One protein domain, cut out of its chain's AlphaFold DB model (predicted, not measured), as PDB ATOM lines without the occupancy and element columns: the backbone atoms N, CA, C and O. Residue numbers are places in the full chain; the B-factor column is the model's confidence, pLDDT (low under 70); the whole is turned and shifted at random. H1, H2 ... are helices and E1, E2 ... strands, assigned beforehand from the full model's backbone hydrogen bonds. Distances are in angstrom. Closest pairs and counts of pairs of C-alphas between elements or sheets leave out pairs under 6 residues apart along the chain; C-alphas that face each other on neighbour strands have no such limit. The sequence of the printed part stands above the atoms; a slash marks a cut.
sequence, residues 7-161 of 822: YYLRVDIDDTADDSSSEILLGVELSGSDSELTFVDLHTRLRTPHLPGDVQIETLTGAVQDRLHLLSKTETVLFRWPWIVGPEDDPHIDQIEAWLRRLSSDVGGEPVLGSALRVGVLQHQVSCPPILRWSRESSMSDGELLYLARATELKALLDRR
ATOM      1  N   TYR A   7     -23.019  55.293  55.990       89.06
ATOM      2  CA  TYR A   7     -23.630  55.546  54.691       89.06
ATOM      3  C   TYR A   7     -24.248  54.283  54.115       89.06
ATOM      4  O   TYR A   7     -23.695  53.191  54.231       89.06
ATOM      5  N   TYR A   8     -25.386  54.442  53.450       89.88
ATOM      6  CA  TYR A   8     -25.981  53.397  52.626       89.88
ATOM      7  C   TYR A   8     -25.886  53.783  51.156       89.88
ATOM      8  O   TYR A   8     -26.235  54.909  50.784       89.88
ATOM      9  N   LEU A   9     -25.442  52.841  50.330       88.00
ATOM     10  CA  LEU A   9     -25.379  52.985  48.883       88.00
ATOM     11  C   LEU A   9     -26.017  51.763  48.229       88.00
ATOM     12  O   LEU A   9     -25.623  50.636  48.502       88.00
ATOM     13  N   ARG A  10     -26.963  51.977  47.321       86.94
ATOM     14  CA  ARG A  10     -27.561  50.900  46.529       86.94
ATOM     15  C   ARG A  10     -27.057  50.979  45.092       86.94
ATOM     16  O   ARG A  10     -27.107  52.043  44.485       86.94
ATOM     17  N   VAL A  11     -26.559  49.863  44.564       83.81
ATOM     18  CA  VAL A  11     -25.886  49.790  43.259       83.81
ATOM     19  C   VAL A  11     -26.547  48.711  42.410       83.81
ATOM     20  O   VAL A  11     -26.479  47.531  42.756       83.81
ATOM     21  N   ASP A  12     -27.210  49.117  41.322       83.44
ATOM     22  CA  ASP A  12     -27.706  48.189  40.297       83.44
ATOM     23  C   ASP A  12     -26.521  47.784  39.413       83.44
ATOM     24  O   ASP A  12     -25.870  48.641  38.811       83.44
ATOM     25  N   ILE A  13     -26.204  46.491  39.388       84.19
ATOM     26  CA  ILE A  13     -25.061  45.972  38.627       84.19
ATOM     27  C   ILE A  13     -25.399  45.732  37.151       84.19
ATOM     28  O   ILE A  13     -24.489  45.538  36.350       84.19
ATOM     29  N   ASP A  14     -26.685  45.759  36.789       79.12
ATOM     30  CA  ASP A  14     -27.151  45.587  35.410       79.12
ATOM     31  C   ASP A  14     -27.310  46.928  34.670       79.12
ATOM     32  O   ASP A  14     -27.591  46.944  33.468       79.12
ATOM     33  N   ASP A  15     -27.163  48.053  35.375       75.25
ATOM     34  CA  ASP A  15     -27.372  49.392  34.828       75.25
ATOM     35  C   ASP A  15     -26.064  49.960  34.263       75.25
ATOM     36  O   ASP A  15     -25.069  50.139  34.968       75.25
ATOM     37  N   THR A  16     -26.049  50.248  32.963       61.88
ATOM     38  CA  THR A  16     -24.931  50.948  32.319       61.88
ATOM     39  C   THR A  16     -24.982  52.430  32.689       61.88
ATOM     40  O   THR A  16     -26.064  53.005  32.648       61.88
ATOM     41  N   ALA A  17     -23.829  53.045  32.978       57.50
ATOM     42  CA  ALA A  17     -23.625  54.385  33.565       57.50
ATOM     43  C   ALA A  17     -24.348  55.607  32.930       57.50
ATOM     44  O   ALA A  17     -24.135  56.732  33.377       57.50
ATOM     45  N   ASP A  18     -25.189  55.427  31.909       58.69
ATOM     46  CA  ASP A  18     -25.902  56.495  31.199       58.69
ATOM     47  C   ASP A  18     -27.264  56.874  31.822       58.69
ATOM     48  O   ASP A  18     -27.826  57.907  31.449       58.69
ATOM     49  N   ASP A  19     -27.807  56.099  32.774       55.81
ATOM     50  CA  ASP A  19     -29.113  56.396  33.387       55.81
ATOM     51  C   ASP A  19     -28.964  57.049  34.774       55.81
ATOM     52  O   ASP A  19     -28.673  56.416  35.788       55.81
ATOM     53  N   SER A  20     -29.185  58.365  34.822       51.44
ATOM     54  CA  SER A  20     -29.081  59.242  36.009       51.44
ATOM     55  C   SER A  20     -30.021  58.914  37.192       51.44
ATOM     56  O   SER A  20     -30.170  59.724  38.107       51.44
ATOM     57  N   SER A  21     -30.703  57.766  37.185       49.06
ATOM     58  CA  SER A  21     -31.858  57.491  38.045       49.06
ATOM     59  C   SER A  21     -31.595  56.704  39.336       49.06
ATOM     60  O   SER A  21     -32.551  56.470  40.072       49.06
ATOM     61  N   SER A  22     -30.364  56.293  39.657       49.84
ATOM     62  CA  SER A  22     -30.142  55.297  40.729       49.84
ATOM     63  C   SER A  22     -29.264  55.722  41.913       49.84
ATOM     64  O   SER A  22     -29.140  54.953  42.866       49.84
ATOM     65  N   GLU A  23     -28.702  56.934  41.942       55.25
ATOM     66  CA  GLU A  23     -27.750  57.300  43.001       55.25
ATOM     67  C   GLU A  23     -28.400  58.013  44.186       55.25
ATOM     68  O   GLU A  23     -28.788  59.178  44.110       55.25
ATOM     69  N   ILE A  24     -28.473  57.316  45.321       59.12
ATOM     70  CA  ILE A  24     -28.796  57.933  46.607       59.12
ATOM     71  C   ILE A  24     -27.785  57.430  47.637       59.12
ATOM     72  O   ILE A  24     -27.928  56.334  48.176       59.12
ATOM     73  N   LEU A  25     -26.757  58.240  47.902       63.03
ATOM     74  CA  LEU A  25     -25.951  58.111  49.111       63.03
ATOM     75  C   LEU A  25     -26.742  58.745  50.257       63.03
ATOM     76  O   LEU A  25     -26.998  59.951  50.236       63.03
ATOM     77  N   LEU A  26     -27.132  57.950  51.249       69.69
ATOM     78  CA  LEU A  26     -27.801  58.458  52.448       69.69
ATOM     79  C   LEU A  26     -26.819  58.437  53.609       69.69
ATOM     80  O   LEU A  26     -26.342  57.371  53.986       69.69
ATOM     81  N   GLY A  27     -26.523  59.619  54.154       69.94
ATOM     82  CA  GLY A  27     -25.861  59.737  55.447       69.94
ATOM     83  C   GLY A  27     -26.818  59.278  56.542       69.94
ATOM     84  O   GLY A  27     -27.933  59.785  56.648       69.94
ATOM     85  N   VAL A  28     -26.385  58.301  57.324       74.19
ATOM     86  CA  VAL A  28     -27.139  57.672  58.397       74.19
ATOM     87  C   VAL A  28     -26.442  57.965  59.718       74.19
ATOM     88  O   VAL A  28     -25.382  57.420  60.033       74.19
ATOM     89  N   GLU A  29     -27.069  58.807  60.531       73.62
ATOM     90  CA  GLU A  29     -26.645  59.008  61.911       73.62
ATOM     91  C   GLU A  29     -27.186  57.862  62.779       73.62
ATOM     92  O   GLU A  29     -28.378  57.796  63.089       73.62
ATOM     93  N   LEU A  30     -26.302  56.937  63.165       74.94
ATOM     94  CA  LEU A  30     -26.581  55.943  64.203       74.94
ATOM     95  C   LEU A  30     -26.004  56.455  65.522       74.94
ATOM     96  O   LEU A  30     -24.814  56.744  65.631       74.94
ATOM     97  N   SER A  31     -26.843  56.596  66.547       67.56
ATOM     98  CA  SER A  31     -26.379  57.121  67.831       67.56
ATOM     99  C   SER A  31     -25.425  56.138  68.517       67.56
ATOM    100  O   SER A  31     -25.846  55.030  68.850       67.56
ATOM    101  N   GLY A  32     -24.198  56.574  68.814       65.50
ATOM    102  CA  GLY A  32     -23.252  55.829  69.655       65.50
ATOM    103  C   GLY A  32     -22.271  54.911  68.921       65.50
ATOM    104  O   GLY A  32     -21.608  54.124  69.589       65.50
ATOM    105  N   SER A  33     -22.156  54.996  67.591       65.69
ATOM    106  CA  SER A  33     -21.069  54.337  66.855       65.69
ATOM    107  C   SER A  33     -19.956  55.336  66.532       65.69
ATOM    108  O   SER A  33     -20.174  56.244  65.735       65.69
ATOM    109  N   ASP A  34     -18.762  55.136  67.094       74.56
ATOM    110  CA  ASP A  34     -17.550  55.867  66.681       74.56
ATOM    111  C   ASP A  34     -16.983  55.348  65.340       74.56
ATOM    112  O   ASP A  34     -16.073  55.942  64.768       74.56
ATOM    113  N   SER A  35     -17.516  54.229  64.837       78.69
ATOM    114  CA  SER A  35     -17.096  53.592  63.589       78.69
ATOM    115  C   SER A  35     -17.852  54.150  62.382       78.69
ATOM    116  O   SER A  35     -19.081  54.205  62.398       78.69
ATOM    117  N   GLU A  36     -17.128  54.467  61.309       87.62
ATOM    118  CA  GLU A  36     -17.697  54.802  59.999       87.62
ATOM    119  C   GLU A  36     -17.833  53.549  59.122       87.62
ATOM    120  O   GLU A  36     -16.834  52.922  58.744       87.62
ATOM    121  N   LEU A  37     -19.069  53.198  58.763       91.38
ATOM    122  CA  LEU A  37     -19.384  52.120  57.828       91.38
ATOM    123  C   LEU A  37     -20.145  52.659  56.614       91.38
ATOM    124  O   LEU A  37     -21.232  53.216  56.755       91.38
ATOM    125  N   THR A  38     -19.641  52.383  55.412       93.25
ATOM    126  CA  THR A  38     -20.452  52.428  54.190       93.25
ATOM    127  C   THR A  38     -20.948  51.025  53.851       93.25
ATOM    128  O   THR A  38     -20.154  50.152  53.498       93.25
ATOM    129  N   PHE A  39     -22.258  50.795  53.938       94.00
ATOM    130  CA  PHE A  39     -22.891  49.558  53.489       94.00
ATOM    131  C   PHE A  39     -23.390  49.711  52.050       94.00
ATOM    132  O   PHE A  39     -24.202  50.589  51.753       94.00
ATOM    133  N   VAL A  40     -22.888  48.861  51.154       93.19
ATOM    134  CA  VAL A  40     -23.181  48.906  49.721       93.19
ATOM    135  C   VAL A  40     -24.010  47.691  49.316       93.19
ATOM    136  O   VAL A  40     -23.509  46.569  49.310       93.19
ATOM    137  N   ASP A  41     -25.263  47.908  48.937       92.19
ATOM    138  CA  ASP A  41     -26.166  46.875  48.431       92.19
ATOM    139  C   ASP A  41     -25.973  46.688  46.920       92.19
ATOM    140  O   ASP A  41     -26.511  47.452  46.110       92.19
ATOM    141  N   LEU A  42     -25.165  45.695  46.533       88.31
ATOM    142  CA  LEU A  42     -25.060  45.274  45.137       88.31
ATOM    143  C   LEU A  42     -26.276  44.413  44.815       88.31
ATOM    144  O   LEU A  42     -26.489  43.378  45.446       88.31
ATOM    145  N   HIS A  43     -27.052  44.808  43.814       81.94
ATOM    146  CA  HIS A  43     -28.243  44.065  43.421       81.94
ATOM    147  C   HIS A  43     -28.367  43.981  41.903       81.94
ATOM    148  O   HIS A  43     -27.950  44.882  41.180       81.94
ATOM    149  N   THR A  44     -28.949  42.882  41.429       75.94
ATOM    150  CA  THR A  44     -29.384  42.710  40.037       75.94
ATOM    151  C   THR A  44     -30.849  43.104  39.903       75.94
ATOM    152  O   THR A  44     -31.628  43.019  40.866       75.94
ATOM    153  N   ARG A  45     -31.300  43.417  38.689       68.00
ATOM    154  CA  ARG A  45     -32.736  43.532  38.415       68.00
ATOM    155  C   ARG A  45     -33.402  42.187  38.710       68.00
ATOM    156  O   ARG A  45     -33.033  41.159  38.152       68.00
ATOM    157  N   LEU A  46     -34.455  42.203  39.533       56.34
ATOM    158  CA  LEU A  46     -35.240  41.028  39.969       56.34
ATOM    159  C   LEU A  46     -35.854  40.176  38.827       56.34
ATOM    160  O   LEU A  46     -36.617  39.251  39.090       56.34
ATOM    161  N   ARG A  47     -35.595  40.491  37.552       50.91
ATOM    162  CA  ARG A  47     -36.279  39.909  36.388       50.91
ATOM    163  C   ARG A  47     -35.521  38.785  35.687       50.91
ATOM    164  O   ARG A  47     -36.130  38.119  34.855       50.91
ATOM    165  N   THR A  48     -34.260  38.535  36.028       53.94
ATOM    166  CA  THR A  48     -33.472  37.490  35.365       53.94
ATOM    167  C   THR A  48     -32.952  36.511  36.413       53.94
ATOM    168  O   THR A  48     -32.046  36.864  37.166       53.94
ATOM    169  N   PRO A  49     -33.507  35.287  36.522       52.94
ATOM    170  CA  PRO A  49     -32.871  34.237  37.303       52.94
ATOM    171  C   PRO A  49     -31.553  33.892  36.609       52.94
ATOM    172  O   PRO A  49     -31.518  33.108  35.661       52.94
ATOM    173  N   HIS A  50     -30.467  34.544  37.021       55.97
ATOM    174  CA  HIS A  50     -29.138  34.162  36.580       55.97
ATOM    175  C   HIS A  50     -28.875  32.747  37.089       55.97
ATOM    176  O   HIS A  50     -28.951  32.480  38.289       55.97
ATOM    177  N   LEU A  51     -28.611  31.834  36.152       57.94
ATOM    178  CA  LEU A  51     -28.054  30.530  36.480       57.94
ATOM    179  C   LEU A  51     -26.716  30.751  37.218       57.94
ATOM    180  O   LEU A  51     -26.020  31.706  36.865       57.94
ATOM    181  N   PRO A  52     -26.332  29.899  38.186       53.03
ATOM    182  CA  PRO A  52     -25.130  30.056  39.030       53.03
ATOM    183  C   PRO A  52     -23.751  30.060  38.317       53.03
ATOM    184  O   PRO A  52     -22.746  29.720  38.928       53.03
ATOM    185  N   GLY A  53     -23.665  30.389  37.023       57.56
ATOM    186  CA  GLY A  53     -22.509  30.084  36.176       57.56
ATOM    187  C   GLY A  53     -21.522  31.212  35.869       57.56
ATOM    188  O   GLY A  53     -20.351  30.902  35.713       57.56
ATOM    189  N   ASP A  54     -21.929  32.484  35.785       64.19
ATOM    190  CA  ASP A  54     -21.021  33.566  35.352       64.19
ATOM    191  C   ASP A  54     -21.297  34.876  36.104       64.19
ATOM    192  O   ASP A  54     -21.920  35.808  35.591       64.19
ATOM    193  N   VAL A  55     -20.807  34.964  37.343       67.88
ATOM    194  CA  VAL A  55     -20.602  36.264  37.992       67.88
ATOM    195  C   VAL A  55     -19.447  36.956  37.274       67.88
ATOM    196  O   VAL A  55     -18.286  36.600  37.467       67.88
ATOM    197  N   GLN A  56     -19.748  37.949  36.438       84.25
ATOM    198  CA  GLN A  56     -18.702  38.760  35.819       84.25
ATOM    199  C   GLN A  56     -18.141  39.733  36.861       84.25
ATOM    200  O   GLN A  56     -18.715  40.789  37.132       84.25
ATOM    201  N   ILE A  57     -17.012  39.351  37.467       87.25
ATOM    202  CA  ILE A  57     -16.232  40.161  38.418       87.25
ATOM    203  C   ILE A  57     -15.969  41.558  37.838       87.25
ATOM    204  O   ILE A  57     -15.970  42.549  38.572       87.25
ATOM    205  N   GLU A  58     -15.781  41.655  36.523       87.75
ATOM    206  CA  GLU A  58     -15.598  42.900  35.782       87.75
ATOM    207  C   GLU A  58     -16.801  43.838  35.914       87.75
ATOM    208  O   GLU A  58     -16.602  45.023  36.170       87.75
ATOM    209  N   THR A  59     -18.028  43.322  35.817       86.50
ATOM    210  CA  THR A  59     -19.263  44.112  35.951       86.50
ATOM    211  C   THR A  59     -19.401  44.677  37.361       86.50
ATOM    212  O   THR A  59     -19.624  45.874  37.531       86.50
ATOM    213  N   LEU A  60     -19.172  43.845  38.384       88.50
ATOM    214  CA  LEU A  60     -19.172  44.292  39.782       88.50
ATOM    215  C   LEU A  60     -18.099  45.356  40.031       88.50
ATOM    216  O   LEU A  60     -18.331  46.349  40.714       88.50
ATOM    217  N   THR A  61     -16.907  45.145  39.468       89.75
ATOM    218  CA  THR A  61     -15.782  46.075  39.601       89.75
ATOM    219  C   THR A  61     -16.087  47.410  38.929       89.75
ATOM    220  O   THR A  61     -15.845  48.445  39.543       89.75
ATOM    221  N   GLY A  62     -16.653  47.399  37.718       87.06
ATOM    222  CA  GLY A  62     -17.077  48.608  37.008       87.06
ATOM    223  C   GLY A  62     -18.114  49.401  37.802       87.06
ATOM    224  O   GLY A  62     -17.923  50.588  38.050       87.06
ATOM    225  N   ALA A  63     -19.135  48.719  38.334       85.38
ATOM    226  CA  ALA A  63     -20.184  49.353  39.131       85.38
ATOM    227  C   ALA A  63     -19.653  50.058  40.398       85.38
ATOM    228  O   ALA A  63     -20.202  51.084  40.815       85.38
ATOM    229  N   VAL A  64     -18.579  49.534  41.003       88.06
ATOM    230  CA  VAL A  64     -17.878  50.167  42.135       88.06
ATOM    231  C   VAL A  64     -16.945  51.290  41.676       88.06
ATOM    232  O   VAL A  64     -16.900  52.336  42.326       88.06
ATOM    233  N   GLN A  65     -16.218  51.105  40.567       88.00
ATOM    234  CA  GLN A  65     -15.307  52.108  39.999       88.00
ATOM    235  C   GLN A  65     -16.021  53.425  39.698       88.00
ATOM    236  O   GLN A  65     -15.518  54.494  40.055       88.00
ATOM    237  N   ASP A  66     -17.225  53.344  39.142       82.12
ATOM    238  CA  ASP A  66     -18.043  54.515  38.817       82.12
ATOM    239  C   ASP A  66     -18.429  55.332  40.071       82.12
ATOM    240  O   ASP A  66     -18.732  56.522  39.986       82.12
ATOM    241  N   ARG A  67     -18.340  54.731  41.268       85.56
ATOM    242  CA  ARG A  67     -18.814  55.292  42.549       85.56
ATOM    243  C   ARG A  67     -17.715  55.498  43.593       85.56
ATOM    244  O   ARG A  67     -18.006  55.798  44.751       85.56
ATOM    245  N   LEU A  68     -16.443  55.417  43.198       84.75
ATOM    246  CA  LEU A  68     -15.289  55.555  44.102       84.75
ATOM    247  C   LEU A  68     -15.290  56.835  44.935       84.75
ATOM    248  O   LEU A  68     -14.892  56.830  46.101       84.75
ATOM    249  N   HIS A  69     -15.760  57.932  44.347       84.56
ATOM    250  CA  HIS A  69     -15.810  59.224  45.017       84.56
ATOM    251  C   HIS A  69     -16.714  59.204  46.267       84.56
ATOM    252  O   HIS A  69     -16.392  59.873  47.247       84.56
ATOM    253  N   LEU A  70     -17.779  58.390  46.277       82.06
ATOM    254  CA  LEU A  70     -18.687  58.227  47.421       82.06
ATOM    255  C   LEU A  70     -18.075  57.353  48.523       82.06
ATOM    256  O   LEU A  70     -18.282  57.618  49.703       82.06
ATOM    257  N   LEU A  71     -17.286  56.347  48.139       85.12
ATOM    258  CA  LEU A  71     -16.664  55.383  49.057       85.12
ATOM    259  C   LEU A  71     -15.403  55.925  49.745       85.12
ATOM    260  O   LEU A  71     -14.977  55.401  50.769       85.12
ATOM    261  N   SER A  72     -14.810  56.990  49.201       80.94
ATOM    262  CA  SER A  72     -13.590  57.609  49.739       80.94
ATOM    263  C   SER A  72     -13.761  58.288  51.106       80.94
ATOM    264  O   SER A  72     -12.767  58.680  51.716       80.94
ATOM    265  N   LYS A  73     -15.007  58.440  51.578       78.81
ATOM    266  CA  LYS A  73     -15.356  59.180  52.796       78.81
ATOM    267  C   LYS A  73     -15.334  58.356  54.087       78.81
ATOM    268  O   LYS A  73     -15.440  58.966  55.138       78.81
ATOM    269  N   THR A  74     -15.220  57.030  54.023       86.06
ATOM    270  CA  THR A  74     -15.336  56.155  55.207       86.06
ATOM    271  C   THR A  74     -14.152  55.233  55.376       86.06
ATOM    272  O   THR A  74     -13.617  54.767  54.381       86.06
ATOM    273  N   GLU A  75     -13.810  54.850  56.603       89.25
ATOM    274  CA  GLU A  75     -12.745  53.863  56.843       89.25
ATOM    275  C   GLU A  75     -13.114  52.424  56.428       89.25
ATOM    276  O   GLU A  75     -12.243  51.657  55.996       89.25
ATOM    277  N   THR A  76     -14.391  52.047  56.554       92.62
ATOM    278  CA  THR A  76     -14.871  50.676  56.313       92.62
ATOM    279  C   THR A  76     -15.984  50.647  55.270       92.62
ATOM    280  O   THR A  76     -16.961  51.385  55.371       92.62
ATOM    281  N   VAL A  77     -15.868  49.749  54.290       94.19
ATOM    282  CA  VAL A  77     -16.880  49.495  53.258       94.19
ATOM    283  C   VAL A  77     -17.268  48.020  53.287       94.19
ATOM    284  O   VAL A  77     -16.409  47.144  53.164       94.19
ATOM    285  N   LEU A  78     -18.561  47.739  53.424       96.00
ATOM    286  CA  LEU A  78     -19.112  46.387  53.393       96.00
ATOM    287  C   LEU A  78     -20.083  46.251  52.222       96.00
ATOM    288  O   LEU A  78     -21.096  46.941  52.176       96.00
ATOM    289  N   PHE A  79     -19.796  45.340  51.300       96.44
ATOM    290  CA  PHE A  79     -20.652  45.057  50.152       96.44
ATOM    291  C   PHE A  79     -21.583  43.878  50.446       96.44
ATOM    292  O   PHE A  79     -21.104  42.811  50.822       96.44
ATOM    293  N   ARG A  80     -22.895  44.011  50.220       95.94
ATOM    294  CA  ARG A  80     -23.779  42.843  50.093       95.94
ATOM    295  C   ARG A  80     -23.513  42.173  48.750       95.94
ATOM    296  O   ARG A  80     -23.560  42.821  47.711       95.94
ATOM    297  N   TRP A  81     -23.254  40.872  48.772       95.06
ATOM    298  CA  TRP A  81     -23.145  40.052  47.574       95.06
ATOM    299  C   TRP A  81     -24.539  39.827  46.957       95.06
ATOM    300  O   TRP A  81     -25.444  39.420  47.688       95.06
ATOM    301  N   PRO A  82     -24.733  40.026  45.638       90.44
ATOM    302  CA  PRO A  82     -26.074  40.036  45.041       90.44
ATOM    303  C   PRO A  82     -26.751  38.659  44.971       90.44
ATOM    304  O   PRO A  82     -27.951  38.567  44.715       90.44
ATOM    305  N   TRP A  83     -26.004  37.573  45.191       90.19
ATOM    306  CA  TRP A  83     -26.519  36.208  45.100       90.19
ATOM    307  C   TRP A  83     -26.598  35.526  46.468       90.19
ATOM    308  O   TRP A  83     -25.579  35.323  47.136       90.19
ATOM    309  N   ILE A  84     -27.816  35.111  46.826       92.50
ATOM    310  CA  ILE A  84     -28.123  34.270  47.991       92.50
ATOM    311  C   ILE A  84     -27.802  32.809  47.671       92.50
ATOM    312  O   ILE A  84     -28.051  32.352  46.553       92.50
ATOM    313  N   VAL A  85     -27.293  32.094  48.670       93.25
ATOM    314  CA  VAL A  85     -26.905  30.679  48.597       93.25
ATOM    315  C   VAL A  85     -27.941  29.837  49.339       93.25
ATOM    316  O   VAL A  85     -28.384  30.229  50.425       93.25
ATOM    317  N   GLY A  86     -28.349  28.713  48.748       93.19
ATOM    318  CA  GLY A  86     -29.204  27.735  49.412       93.19
ATOM    319  C   GLY A  86     -28.469  26.989  50.532       93.19
ATOM    320  O   GLY A  86     -27.253  27.106  50.661       93.19
ATOM    321  N   PRO A  87     -29.184  26.202  51.346       90.88
ATOM    322  CA  PRO A  87     -28.580  25.477  52.466       90.88
ATOM    323  C   PRO A  87     -27.593  24.379  52.026       90.88
ATOM    324  O   PRO A  87     -26.705  24.016  52.793       90.88
ATOM    325  N   GLU A  88     -27.745  23.849  50.808       91.62
ATOM    326  CA  GLU A  88     -26.888  22.792  50.241       91.62
ATOM    327  C   GLU A  88     -25.907  23.307  49.174       91.62
ATOM    328  O   GLU A  88     -25.080  22.542  48.679       91.62
ATOM    329  N   ASP A  89     -25.992  24.590  48.811       88.94
ATOM    330  CA  ASP A  89     -25.171  25.181  47.755       88.94
ATOM    331  C   ASP A  89     -23.804  25.625  48.299       88.94
ATOM    332  O   ASP A  89     -23.690  26.161  49.406       88.94
ATOM    333  N   ASP A  90     -22.754  25.473  47.486       90.75
ATOM    334  CA  ASP A  90     -21.432  25.984  47.836       90.75
ATOM    335  C   ASP A  90     -21.434  27.527  47.831       90.75
ATOM    336  O   ASP A  90     -21.844  28.157  46.848       90.75
ATOM    337  N   PRO A  91     -20.948  28.181  48.901       90.94
ATOM    338  CA  PRO A  91     -20.829  29.629  48.921       90.94
ATOM    339  C   PRO A  91     -19.832  30.137  47.882       90.94
ATOM    340  O   PRO A  91     -18.847  29.477  47.548       90.94
ATOM    341  N   HIS A  92     -20.018  31.378  47.432       92.38
ATOM    342  CA  HIS A  92     -19.207  31.988  46.372       92.38
ATOM    343  C   HIS A  92     -17.831  32.471  46.875       92.38
ATOM    344  O   HIS A  92     -17.342  33.512  46.442       92.38
ATOM    345  N   ILE A  93     -17.198  31.738  47.797       94.12
ATOM    346  CA  ILE A  93     -15.979  32.156  48.507       94.12
ATOM    347  C   ILE A  93     -14.861  32.505  47.522       94.12
ATOM    348  O   ILE A  93     -14.326  33.609  47.593       94.12
ATOM    349  N   ASP A  94     -14.560  31.628  46.562       94.06
ATOM    350  CA  ASP A  94     -13.465  31.849  45.608       94.06
ATOM    351  C   ASP A  94     -13.686  33.099  44.739       94.06
ATOM    352  O   ASP A  94     -12.749  33.853  44.462       94.06
ATOM    353  N   GLN A  95     -14.935  33.348  44.330       93.12
ATOM    354  CA  GLN A  95     -15.312  34.518  43.530       93.12
ATOM    355  C   GLN A  95     -15.241  35.802  44.362       93.12
ATOM    356  O   GLN A  95     -14.686  36.805  43.909       93.12
ATOM    357  N   ILE A  96     -15.745  35.755  45.597       95.25
ATOM    358  CA  ILE A  96     -15.688  36.859  46.557       95.25
ATOM    359  C   ILE A  96     -14.231  37.215  46.869       95.25
ATOM    360  O   ILE A  96     -13.865  38.387  46.838       95.25
ATOM    361  N   GLU A  97     -13.366  36.229  47.110       94.88
ATOM    362  CA  GLU A  97     -11.942  36.449  47.380       94.88
ATOM    363  C   GLU A  97     -11.175  36.948  46.151       94.88
ATOM    364  O   GLU A  97     -10.251  37.758  46.274       94.88
ATOM    365  N   ALA A  98     -11.528  36.486  44.948       92.94
ATOM    366  CA  ALA A  98     -10.978  37.024  43.707       92.94
ATOM    367  C   ALA A  98     -11.371  38.498  43.512       92.94
ATOM    368  O   ALA A  98     -10.512  39.326  43.194       92.94
ATOM    369  N   TRP A  99     -12.633  38.847  43.770       94.00
ATOM    370  CA  TRP A  99     -13.125  40.218  43.664       94.00
ATOM    371  C   TRP A  99     -12.548  41.138  44.748       94.00
ATOM    372  O   TRP A  99     -12.058  42.221  44.434       94.00
ATOM    373  N   LEU A 100     -12.471  40.685  46.003       94.56
ATOM    374  CA  LEU A 100     -11.811  41.412  47.095       94.56
ATOM    375  C   LEU A 100     -10.346  41.714  46.772       94.56
ATOM    376  O   LEU A 100      -9.892  42.844  46.973       94.56
ATOM    377  N   ARG A 101      -9.607  40.738  46.228       92.38
ATOM    378  CA  ARG A 101      -8.237  40.965  45.743       92.38
ATOM    379  C   ARG A 101      -8.213  42.006  44.632       92.38
ATOM    380  O   ARG A 101      -7.353  42.875  44.666       92.38
ATOM    381  N   ARG A 102      -9.154  41.978  43.685       90.31
ATOM    382  CA  ARG A 102      -9.234  42.984  42.613       90.31
ATOM    383  C   ARG A 102      -9.500  44.395  43.141       90.31
ATOM    384  O   ARG A 102      -8.939  45.348  42.610       90.31
ATOM    385  N   LEU A 103     -10.322  44.529  44.181       90.94
ATOM    386  CA  LEU A 103     -10.633  45.824  44.784       90.94
ATOM    387  C   LEU A 103      -9.473  46.414  45.597       90.94
ATOM    388  O   LEU A 103      -9.352  47.634  45.652       90.94
ATOM    389  N   SER A 104      -8.646  45.568  46.222       87.81
ATOM    390  CA  SER A 104      -7.691  45.977  47.268       87.81
ATOM    391  C   SER A 104      -6.205  45.737  46.960       87.81
ATOM    392  O   SER A 104      -5.356  46.203  47.720       87.81
ATOM    393  N   SER A 105      -5.873  44.999  45.895       80.62
ATOM    394  CA  SER A 105      -4.500  44.590  45.572       80.62
ATOM    395  C   SER A 105      -3.920  45.341  44.377       80.62
ATOM    396  O   SER A 105      -4.549  45.431  43.325       80.62
ATOM    397  N   ASP A 106      -2.652  45.734  44.506       74.12
ATOM    398  CA  ASP A 106      -1.844  46.324  43.429       74.12
ATOM    399  C   ASP A 106      -1.346  45.267  42.416       74.12
ATOM    400  O   ASP A 106      -0.671  45.571  41.426       74.12
ATOM    401  N   VAL A 107      -1.621  43.979  42.671       61.88
ATOM    402  CA  VAL A 107      -1.161  42.861  41.836       61.88
ATOM    403  C   VAL A 107      -1.968  42.839  40.532       61.88
ATOM    404  O   VAL A 107      -2.956  42.122  40.399       61.88
ATOM    405  N   GLY A 108      -1.530  43.649  39.562       61.84
ATOM    406  CA  GLY A 108      -2.115  43.754  38.220       61.84
ATOM    407  C   GLY A 108      -2.660  45.137  37.827       61.84
ATOM    408  O   GLY A 108      -3.381  45.218  36.833       61.84
ATOM    409  N   GLY A 109      -2.351  46.206  38.573       75.31
ATOM    410  CA  GLY A 109      -2.789  47.586  38.298       75.31
ATOM    411  C   GLY A 109      -2.914  48.422  39.577       75.31
ATOM    412  O   GLY A 109      -2.614  47.917  40.651       75.31
ATOM    413  N   GLU A 110      -3.352  49.683  39.472       75.75
ATOM    414  CA  GLU A 110      -3.764  50.444  40.664       75.75
ATOM    415  C   GLU A 110      -5.028  49.805  41.270       75.75
ATOM    416  O   GLU A 110      -5.933  49.423  40.513       75.75
ATOM    417  N   PRO A 111      -5.096  49.647  42.605       82.56
ATOM    418  CA  PRO A 111      -6.256  49.073  43.264       82.56
ATOM    419  C   PRO A 111      -7.452  49.998  43.051       82.56
ATOM    420  O   PRO A 111      -7.317  51.222  43.001       82.56
ATOM    421  N   VAL A 112      -8.639  49.407  42.921       83.94
ATOM    422  CA  VAL A 112      -9.872  50.176  42.704       83.94
ATOM    423  C   VAL A 112     -10.163  51.054  43.915       83.94
ATOM    424  O   VAL A 112     -10.432  52.241  43.766       83.94
ATOM    425  N   LEU A 113     -10.059  50.482  45.114       86.69
ATOM    426  CA  LEU A 113     -10.228  51.187  46.376       86.69
ATOM    427  C   LEU A 113      -8.857  51.458  47.001       86.69
ATOM    428  O   LEU A 113      -7.968  50.607  46.987       86.69
ATOM    429  N   GLY A 114      -8.683  52.657  47.561       83.38
ATOM    430  CA  GLY A 114      -7.421  53.060  48.178       83.38
ATOM    431  C   GLY A 114      -6.989  52.097  49.285       83.38
ATOM    432  O   GLY A 114      -7.807  51.628  50.075       83.38
ATOM    433  N   SER A 115      -5.683  51.854  49.400       82.75
ATOM    434  CA  SER A 115      -5.100  50.867  50.319       82.75
ATOM    435  C   SER A 115      -5.340  51.141  51.810       82.75
ATOM    436  O   SER A 115      -4.885  50.357  52.639       82.75
ATOM    437  N   ALA A 116      -5.964  52.259  52.179       85.56
ATOM    438  CA  ALA A 116      -6.351  52.578  53.551       85.56
ATOM    439  C   ALA A 116      -7.743  52.029  53.922       85.56
ATOM    440  O   ALA A 116      -8.005  51.824  55.104       85.56
ATOM    441  N   LEU A 117      -8.598  51.754  52.932       89.06
ATOM    442  CA  LEU A 117      -9.975  51.304  53.132       89.06
ATOM    443  C   LEU A 117     -10.027  49.830  53.534       89.06
ATOM    444  O   LEU A 117      -9.359  48.979  52.938       89.06
ATOM    445  N   ARG A 118     -10.861  49.510  54.522       91.69
ATOM    446  CA  ARG A 118     -11.190  48.124  54.868       91.69
ATOM    447  C   ARG A 118     -12.394  47.691  54.057       91.69
ATOM    448  O   ARG A 118     -13.472  48.253  54.212       91.69
ATOM    449  N   VAL A 119     -12.202  46.693  53.201       93.94
ATOM    450  CA  VAL A 119     -13.249  46.219  52.293       93.94
ATOM    451  C   VAL A 119     -13.681  44.816  52.682       93.94
ATOM    452  O   VAL A 119     -12.837  43.912  52.730       93.94
ATOM    453  N   GLY A 120     -14.975  44.651  52.939       95.81
ATOM    454  CA  GLY A 120     -15.615  43.379  53.249       95.81
ATOM    455  C   GLY A 120     -16.741  43.044  52.277       95.81
ATOM    456  O   GLY A 120     -17.305  43.926  51.628       95.81
ATOM    457  N   VAL A 121     -17.087  41.763  52.201       96.75
ATOM    458  CA  VAL A 121     -18.242  41.243  51.464       96.75
ATOM    459  C   VAL A 121     -19.082  40.377  52.391       96.75
ATOM    460  O   VAL A 121     -18.556  39.504  53.082       96.75
ATOM    461  N   LEU A 122     -20.386  40.631  52.376       97.00
ATOM    462  CA  LEU A 122     -21.430  39.920  53.094       97.00
ATOM    463  C   LEU A 122     -22.245  39.082  52.105       97.00
ATOM    464  O   LEU A 122     -22.929  39.639  51.248       97.00
ATOM    465  N   GLN A 123     -22.232  37.760  52.247       96.44
ATOM    466  CA  GLN A 123     -23.098  36.859  51.488       96.44
ATOM    467  C   GLN A 123     -24.150  36.234  52.405       96.44
ATOM    468  O   GLN A 123     -23.816  35.520  53.349       96.44
ATOM    469  N   HIS A 124     -25.427  36.476  52.110       96.38
ATOM    470  CA  HIS A 124     -26.520  35.841  52.838       96.38
ATOM    471  C   HIS A 124     -26.728  34.386  52.398       96.38
ATOM    472  O   HIS A 124     -26.604  34.057  51.214       96.38
ATOM    473  N   GLN A 125     -27.095  33.538  53.357       95.38
ATOM    474  CA  GLN A 125     -27.385  32.121  53.151       95.38
ATOM    475  C   GLN A 125     -28.729  31.759  53.775       95.38
ATOM    476  O   GLN A 125     -29.112  32.321  54.801       95.38
ATOM    477  N   VAL A 126     -29.449  30.829  53.156       95.94
ATOM    478  CA  VAL A 126     -30.725  30.339  53.692       95.94
ATOM    479  C   VAL A 126     -30.460  29.269  54.748       95.94
ATOM    480  O   VAL A 126     -29.646  28.377  54.529       95.94
ATOM    481  N   SER A 127     -31.136  29.363  55.895       94.75
ATOM    482  CA  SER A 127     -30.972  28.464  57.052       94.75
ATOM    483  C   SER A 127     -29.570  28.451  57.688       94.75
ATOM    484  O   SER A 127     -29.307  27.610  58.548       94.75
ATOM    485  N   CYS A 128     -28.660  29.336  57.271       94.56
ATOM    486  CA  CYS A 128     -27.282  29.403  57.758       94.56
ATOM    487  C   CYS A 128     -26.869  30.852  58.054       94.56
ATOM    488  O   CYS A 128     -27.379  31.774  57.408       94.56
ATOM    489  N   PRO A 129     -25.944  31.073  59.008       93.94
ATOM    490  CA  PRO A 129     -25.398  32.399  59.263       93.94
ATOM    491  C   PRO A 129     -24.776  33.002  57.997       93.94
ATOM    492  O   PRO A 129     -24.206  32.274  57.179       93.94
ATOM    493  N   PRO A 130     -24.851  34.329  57.813       95.25
ATOM    494  CA  PRO A 130     -24.247  34.962  56.655       95.25
ATOM    495  C   PRO A 130     -22.718  34.843  56.686       95.25
ATOM    496  O   PRO A 130     -22.083  34.888  57.740       95.25
ATOM    497  N   ILE A 131     -22.111  34.747  55.505       95.38
ATOM    498  CA  ILE A 131     -20.659  34.659  55.354       95.38
ATOM    499  C   ILE A 131     -20.079  36.057  55.183       95.38
ATOM    500  O   ILE A 131     -20.441  36.785  54.258       95.38
ATOM    501  N   LEU A 132     -19.117  36.389  56.039       95.75
ATOM    502  CA  LEU A 132     -18.293  37.586  55.928       95.75
ATOM    503  C   LEU A 132     -16.896  37.218  55.426       95.75
ATOM    504  O   LEU A 132     -16.250  36.280  55.907       95.75
ATOM    505  N   ARG A 133     -16.422  37.959  54.427       96.19
ATOM    506  CA  ARG A 133     -15.050  37.872  53.914       96.19
ATOM    507  C   ARG A 133     -14.459  39.256  53.818       96.19
ATOM    508  O   ARG A 133     -15.127  40.190  53.391       96.19
ATOM    509  N   TRP A 134     -13.191  39.374  54.183       94.69
ATOM    510  CA  TRP A 134     -12.511  40.653  54.259       94.69
ATOM    511  C   TRP A 134     -11.210  40.643  53.473       94.69
ATOM    512  O   TRP A 134     -10.475  39.659  53.465       94.69
ATOM    513  N   SER A 135     -10.899  41.782  52.859       92.25
ATOM    514  CA  SER A 135      -9.563  42.057  52.317       92.25
ATOM    515  C   SER A 135      -8.503  42.165  53.423       92.25
ATOM    516  O   SER A 135      -7.336  41.852  53.191       92.25
ATOM    517  N   ARG A 136      -8.902  42.616  54.623       88.81
ATOM    518  CA  ARG A 136      -8.074  42.776  55.831       88.81
ATOM    519  C   ARG A 136      -8.926  42.573  57.079       88.81
ATOM    520  O   ARG A 136     -10.095  42.932  57.052       88.81
ATOM    521  N   GLU A 137      -8.342  42.066  58.164       85.31
ATOM    522  CA  GLU A 137      -9.066  41.890  59.431       85.31
ATOM    523  C   GLU A 137      -9.795  43.177  59.859       85.31
ATOM    524  O   GLU A 137      -9.226  44.274  59.851       85.31
ATOM    525  N   SER A 138     -11.074  43.028  60.210       81.25
ATOM    526  CA  SER A 138     -11.889  44.095  60.784       81.25
ATOM    527  C   SER A 138     -11.554  44.261  62.267       81.25
ATOM    528  O   SER A 138     -11.333  43.282  62.975       81.25
ATOM    529  N   SER A 139     -11.544  45.504  62.757       84.88
ATOM    530  CA  SER A 139     -11.459  45.773  64.199       84.88
ATOM    531  C   SER A 139     -12.782  45.535  64.931       84.88
ATOM    532  O   SER A 139     -12.782  45.441  66.153       84.88
ATOM    533  N   MET A 140     -13.892  45.487  64.194       86.12
ATOM    534  CA  MET A 140     -15.221  45.152  64.705       86.12
ATOM    535  C   MET A 140     -15.466  43.655  64.554       86.12
ATOM    536  O   MET A 140     -15.060  43.062  63.550       86.12
ATOM    537  N   SER A 141     -16.169  43.070  65.517       89.44
ATOM    538  CA  SER A 141     -16.656  41.698  65.405       89.44
ATOM    539  C   SER A 141     -17.685  41.565  64.279       89.44
ATOM    540  O   SER A 141     -18.388  42.519  63.933       89.44
ATOM    541  N   ASP A 142     -17.819  40.357  63.730       89.88
ATOM    542  CA  ASP A 142     -18.806  40.069  62.684       89.88
ATOM    543  C   ASP A 142     -20.237  40.419  63.136       89.88
ATOM    544  O   ASP A 142     -21.008  40.989  62.371       89.88
ATOM    545  N   GLY A 143     -20.577  40.170  64.406       88.44
ATOM    546  CA  GLY A 143     -21.880  40.539  64.968       88.44
ATOM    547  C   GLY A 143     -22.137  42.052  64.979       88.44
ATOM    548  O   GLY A 143     -23.239  42.484  64.641       88.44
ATOM    549  N   GLU A 144     -21.129  42.860  65.328       87.12
ATOM    550  CA  GLU A 144     -21.236  44.329  65.344       87.12
ATOM    551  C   GLU A 144     -21.412  44.867  63.925       87.12
ATOM    552  O   GLU A 144     -22.261  45.722  63.681       87.12
ATOM    553  N   LEU A 145     -20.658  44.318  62.972       90.00
ATOM    554  CA  LEU A 145     -20.746  44.667  61.556       90.00
ATOM    555  C   LEU A 145     -22.112  44.338  60.958       90.00
ATOM    556  O   LEU A 145     -22.695  45.179  60.275       90.00
ATOM    557  N   LEU A 146     -22.639  43.140  61.222       92.19
ATOM    558  CA  LEU A 146     -23.967  42.734  60.755       92.19
ATOM    559  C   LEU A 146     -25.055  43.626  61.351       92.19
ATOM    560  O   LEU A 146     -25.975  44.030  60.639       92.19
ATOM    561  N   TYR A 147     -24.940  43.959  62.639       90.50
ATOM    562  CA  TYR A 147     -25.842  44.902  63.288       90.50
ATOM    563  C   TYR A 147     -25.787  46.280  62.616       90.50
ATOM    564  O   TYR A 147     -26.829  46.787  62.204       90.50
ATOM    565  N   LEU A 148     -24.591  46.859  62.459       90.50
ATOM    566  CA  LEU A 148     -24.407  48.182  61.858       90.50
ATOM    567  C   LEU A 148     -24.895  48.224  60.411       90.50
ATOM    568  O   LEU A 148     -25.594  49.162  60.040       90.50
ATOM    569  N   ALA A 149     -24.585  47.209  59.605       93.25
ATOM    570  CA  ALA A 149     -25.030  47.118  58.217       93.25
ATOM    571  C   ALA A 149     -26.560  47.058  58.114       93.25
ATOM    572  O   ALA A 149     -27.165  47.829  57.368       93.25
ATOM    573  N   ARG A 150     -27.196  46.204  58.927       94.94
ATOM    574  CA  ARG A 150     -28.657  46.079  58.997       94.94
ATOM    575  C   ARG A 150     -29.326  47.365  59.478       94.94
ATOM    576  O   ARG A 150     -30.311  47.796  58.882       94.94
ATOM    577  N   ALA A 151     -28.797  47.986  60.531       92.88
ATOM    578  CA  ALA A 151     -29.301  49.252  61.063       92.88
ATOM    579  C   ALA A 151     -29.167  50.387  60.036       92.88
ATOM    580  O   ALA A 151     -30.105  51.163  59.853       92.88
ATOM    581  N   THR A 152     -28.024  50.449  59.345       93.25
ATOM    582  CA  THR A 152     -27.724  51.447  58.309       93.25
ATOM    583  C   THR A 152     -28.682  51.317  57.132       93.25
ATOM    584  O   THR A 152     -29.289  52.307  56.730       93.25
ATOM    585  N   GLU A 153     -28.896  50.102  56.623       94.75
ATOM    586  CA  GLU A 153     -29.852  49.869  55.537       94.75
ATOM    587  C   GLU A 153     -31.293  50.189  55.952       94.75
ATOM    588  O   GLU A 153     -31.995  50.898  55.229       94.75
ATOM    589  N   LEU A 154     -31.744  49.723  57.124       95.50
ATOM    590  CA  LEU A 154     -33.106  49.997  57.583       95.50
ATOM    591  C   LEU A 154     -33.343  51.502  57.765       95.50
ATOM    592  O   LEU A 154     -34.373  52.017  57.331       95.50
ATOM    593  N   LYS A 155     -32.397  52.226  58.373       94.00
ATOM    594  CA  LYS A 155     -32.513  53.678  58.548       94.00
ATOM    595  C   LYS A 155     -32.494  54.410  57.208       94.00
ATOM    596  O   LYS A 155     -33.316  55.299  57.007       94.00
ATOM    597  N   ALA A 156     -31.656  53.987  56.265       91.38
ATOM    598  CA  ALA A 156     -31.649  54.536  54.914       91.38
ATOM    599  C   ALA A 156     -32.990  54.322  54.190       91.38
ATOM    600  O   ALA A 156     -33.513  55.254  53.582       91.38
ATOM    601  N   LEU A 157     -33.595  53.132  54.293       92.75
ATOM    602  CA  LEU A 157     -34.926  52.865  53.734       92.75
ATOM    603  C   LEU A 157     -36.003  53.755  54.365       92.75
ATOM    604  O   LEU A 157     -36.843  54.307  53.646       92.75
ATOM    605  N   LEU A 158     -35.954  53.923  55.689       93.75
ATOM    606  CA  LEU A 158     -36.865  54.787  56.436       93.75
ATOM    607  C   LEU A 158     -36.752  56.258  55.999       93.75
ATOM    608  O   LEU A 158     -37.771  56.895  55.722       93.75
ATOM    609  N   ASP A 159     -35.530  56.780  55.888       91.06
ATOM    610  CA  ASP A 159     -35.264  58.176  55.525       91.06
ATOM    611  C   ASP A 159     -35.614  58.466  54.070       91.06
ATOM    612  O   ASP A 159     -36.329  59.425  53.779       91.06
ATOM    613  N   ARG A 160     -35.186  57.592  53.146       88.19
ATOM    614  CA  ARG A 160     -35.426  57.740  51.700       88.19
ATOM    615  C   ARG A 160     -36.899  57.951  51.372       88.19
ATOM    616  O   ARG A 160     -37.232  58.583  50.369       88.19
ATOM    617  N   ARG A 161     -37.784  57.351  52.167       88.12
ATOM    618  CA  ARG A 161     -39.228  57.340  51.925       88.12
ATOM    619  C   ARG A 161     -40.023  58.161  52.936       88.12
ATOM    620  O   ARG A 161     -41.247  58.123  52.882       88.12
TER     621      ARG A 161
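This is residues 7 to 161 of the 822 residues of an uncharacterized protein of Acidimicrobiaceae bacterium (UniProt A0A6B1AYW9). A twisted sheet of six strands curls round the long last helix, H4, on one face, while H3 covers the E5 and E6 end of the other face, making three layers, helices on both faces of a sheet. H1 and H2 only graze the sheet. The printed part has 155 residues, with E1 E2 E3 H1 H2 E4 H3 E5 E6 H4 along the chain; the mixed sheet runs E2 E1 E3 E4 E5 E6, and the class is mixed, helices and strands. It is compact, with a radius of gyration of the C-alphas of 15.1 A and a rounded outline of 42 by 37 by 36 A.

Start at E1, residues 7 to 12, which forms an antiparallel hairpin with E2, residues 26 to 28; N 8 and O 26 are 3.1 A apart, within hydrogen-bond range. E3, residues 37 to 43, is parallel to E1 at 16 degrees, with N 9 and O 39 at 2.9 A. H1, residues 57 to 65, and H2, residues 68 to 71, meet only through their link and graze the sheet with residues 60 to 64 and 70 to 71. E4, residues 76 to 80, is parallel to E3, with N 40 and O 78 at 2.8 A. H3, residues 93 to 104, touches H1, closest at the C-alphas of Ile 57 and Trp 99, 6.1 A. E5, residues 118 to 125, is parallel to E4, with N 79 and O 120 at 2.9 A; H3 runs along it at 22 degrees on the local plane, at a height over the sheet of 9.4 A. E3, H1 H2, E4 and E4, H3, E5 are strand-helix-strand units, parallel neighbour strands with helices between, both with right-handed crossovers. E6, residues 128 to 134, forms an antiparallel hairpin with E5, with N 121 and O 133 at 2.8 A. H4, residues 142 to 160, is on the opposite face from H3; the C-alphas of Phe 39 and Ala 149 are its closest to E3, 5.7 A. Each O i to N i+4 pair in H1, H3 and H4 is within hydrogen-bond range; H2 is too short for one.

Find C-alpha 7 at (-23.630, 55.546, 54.691), where E1 begins. E3 spans 18.7 A, H3 16.2 A, E5 22.8 A and E6 18.9 A. H4 spans 26.6 A, ending at C-alpha 160, (-35.426, 57.740, 51.700).

The C-alphas of Gly 32 and Gly 53 are farthest apart, 42.2 A. The printed part has no cut. The links E1 to E2, E3 to H1, E4 to H3 and H3 to E5 are long. Mean pLDDT of the printed part is 83.6; residues 16 to 27, 31 to 33, 45 to 55 and 107 to 108 are under 70.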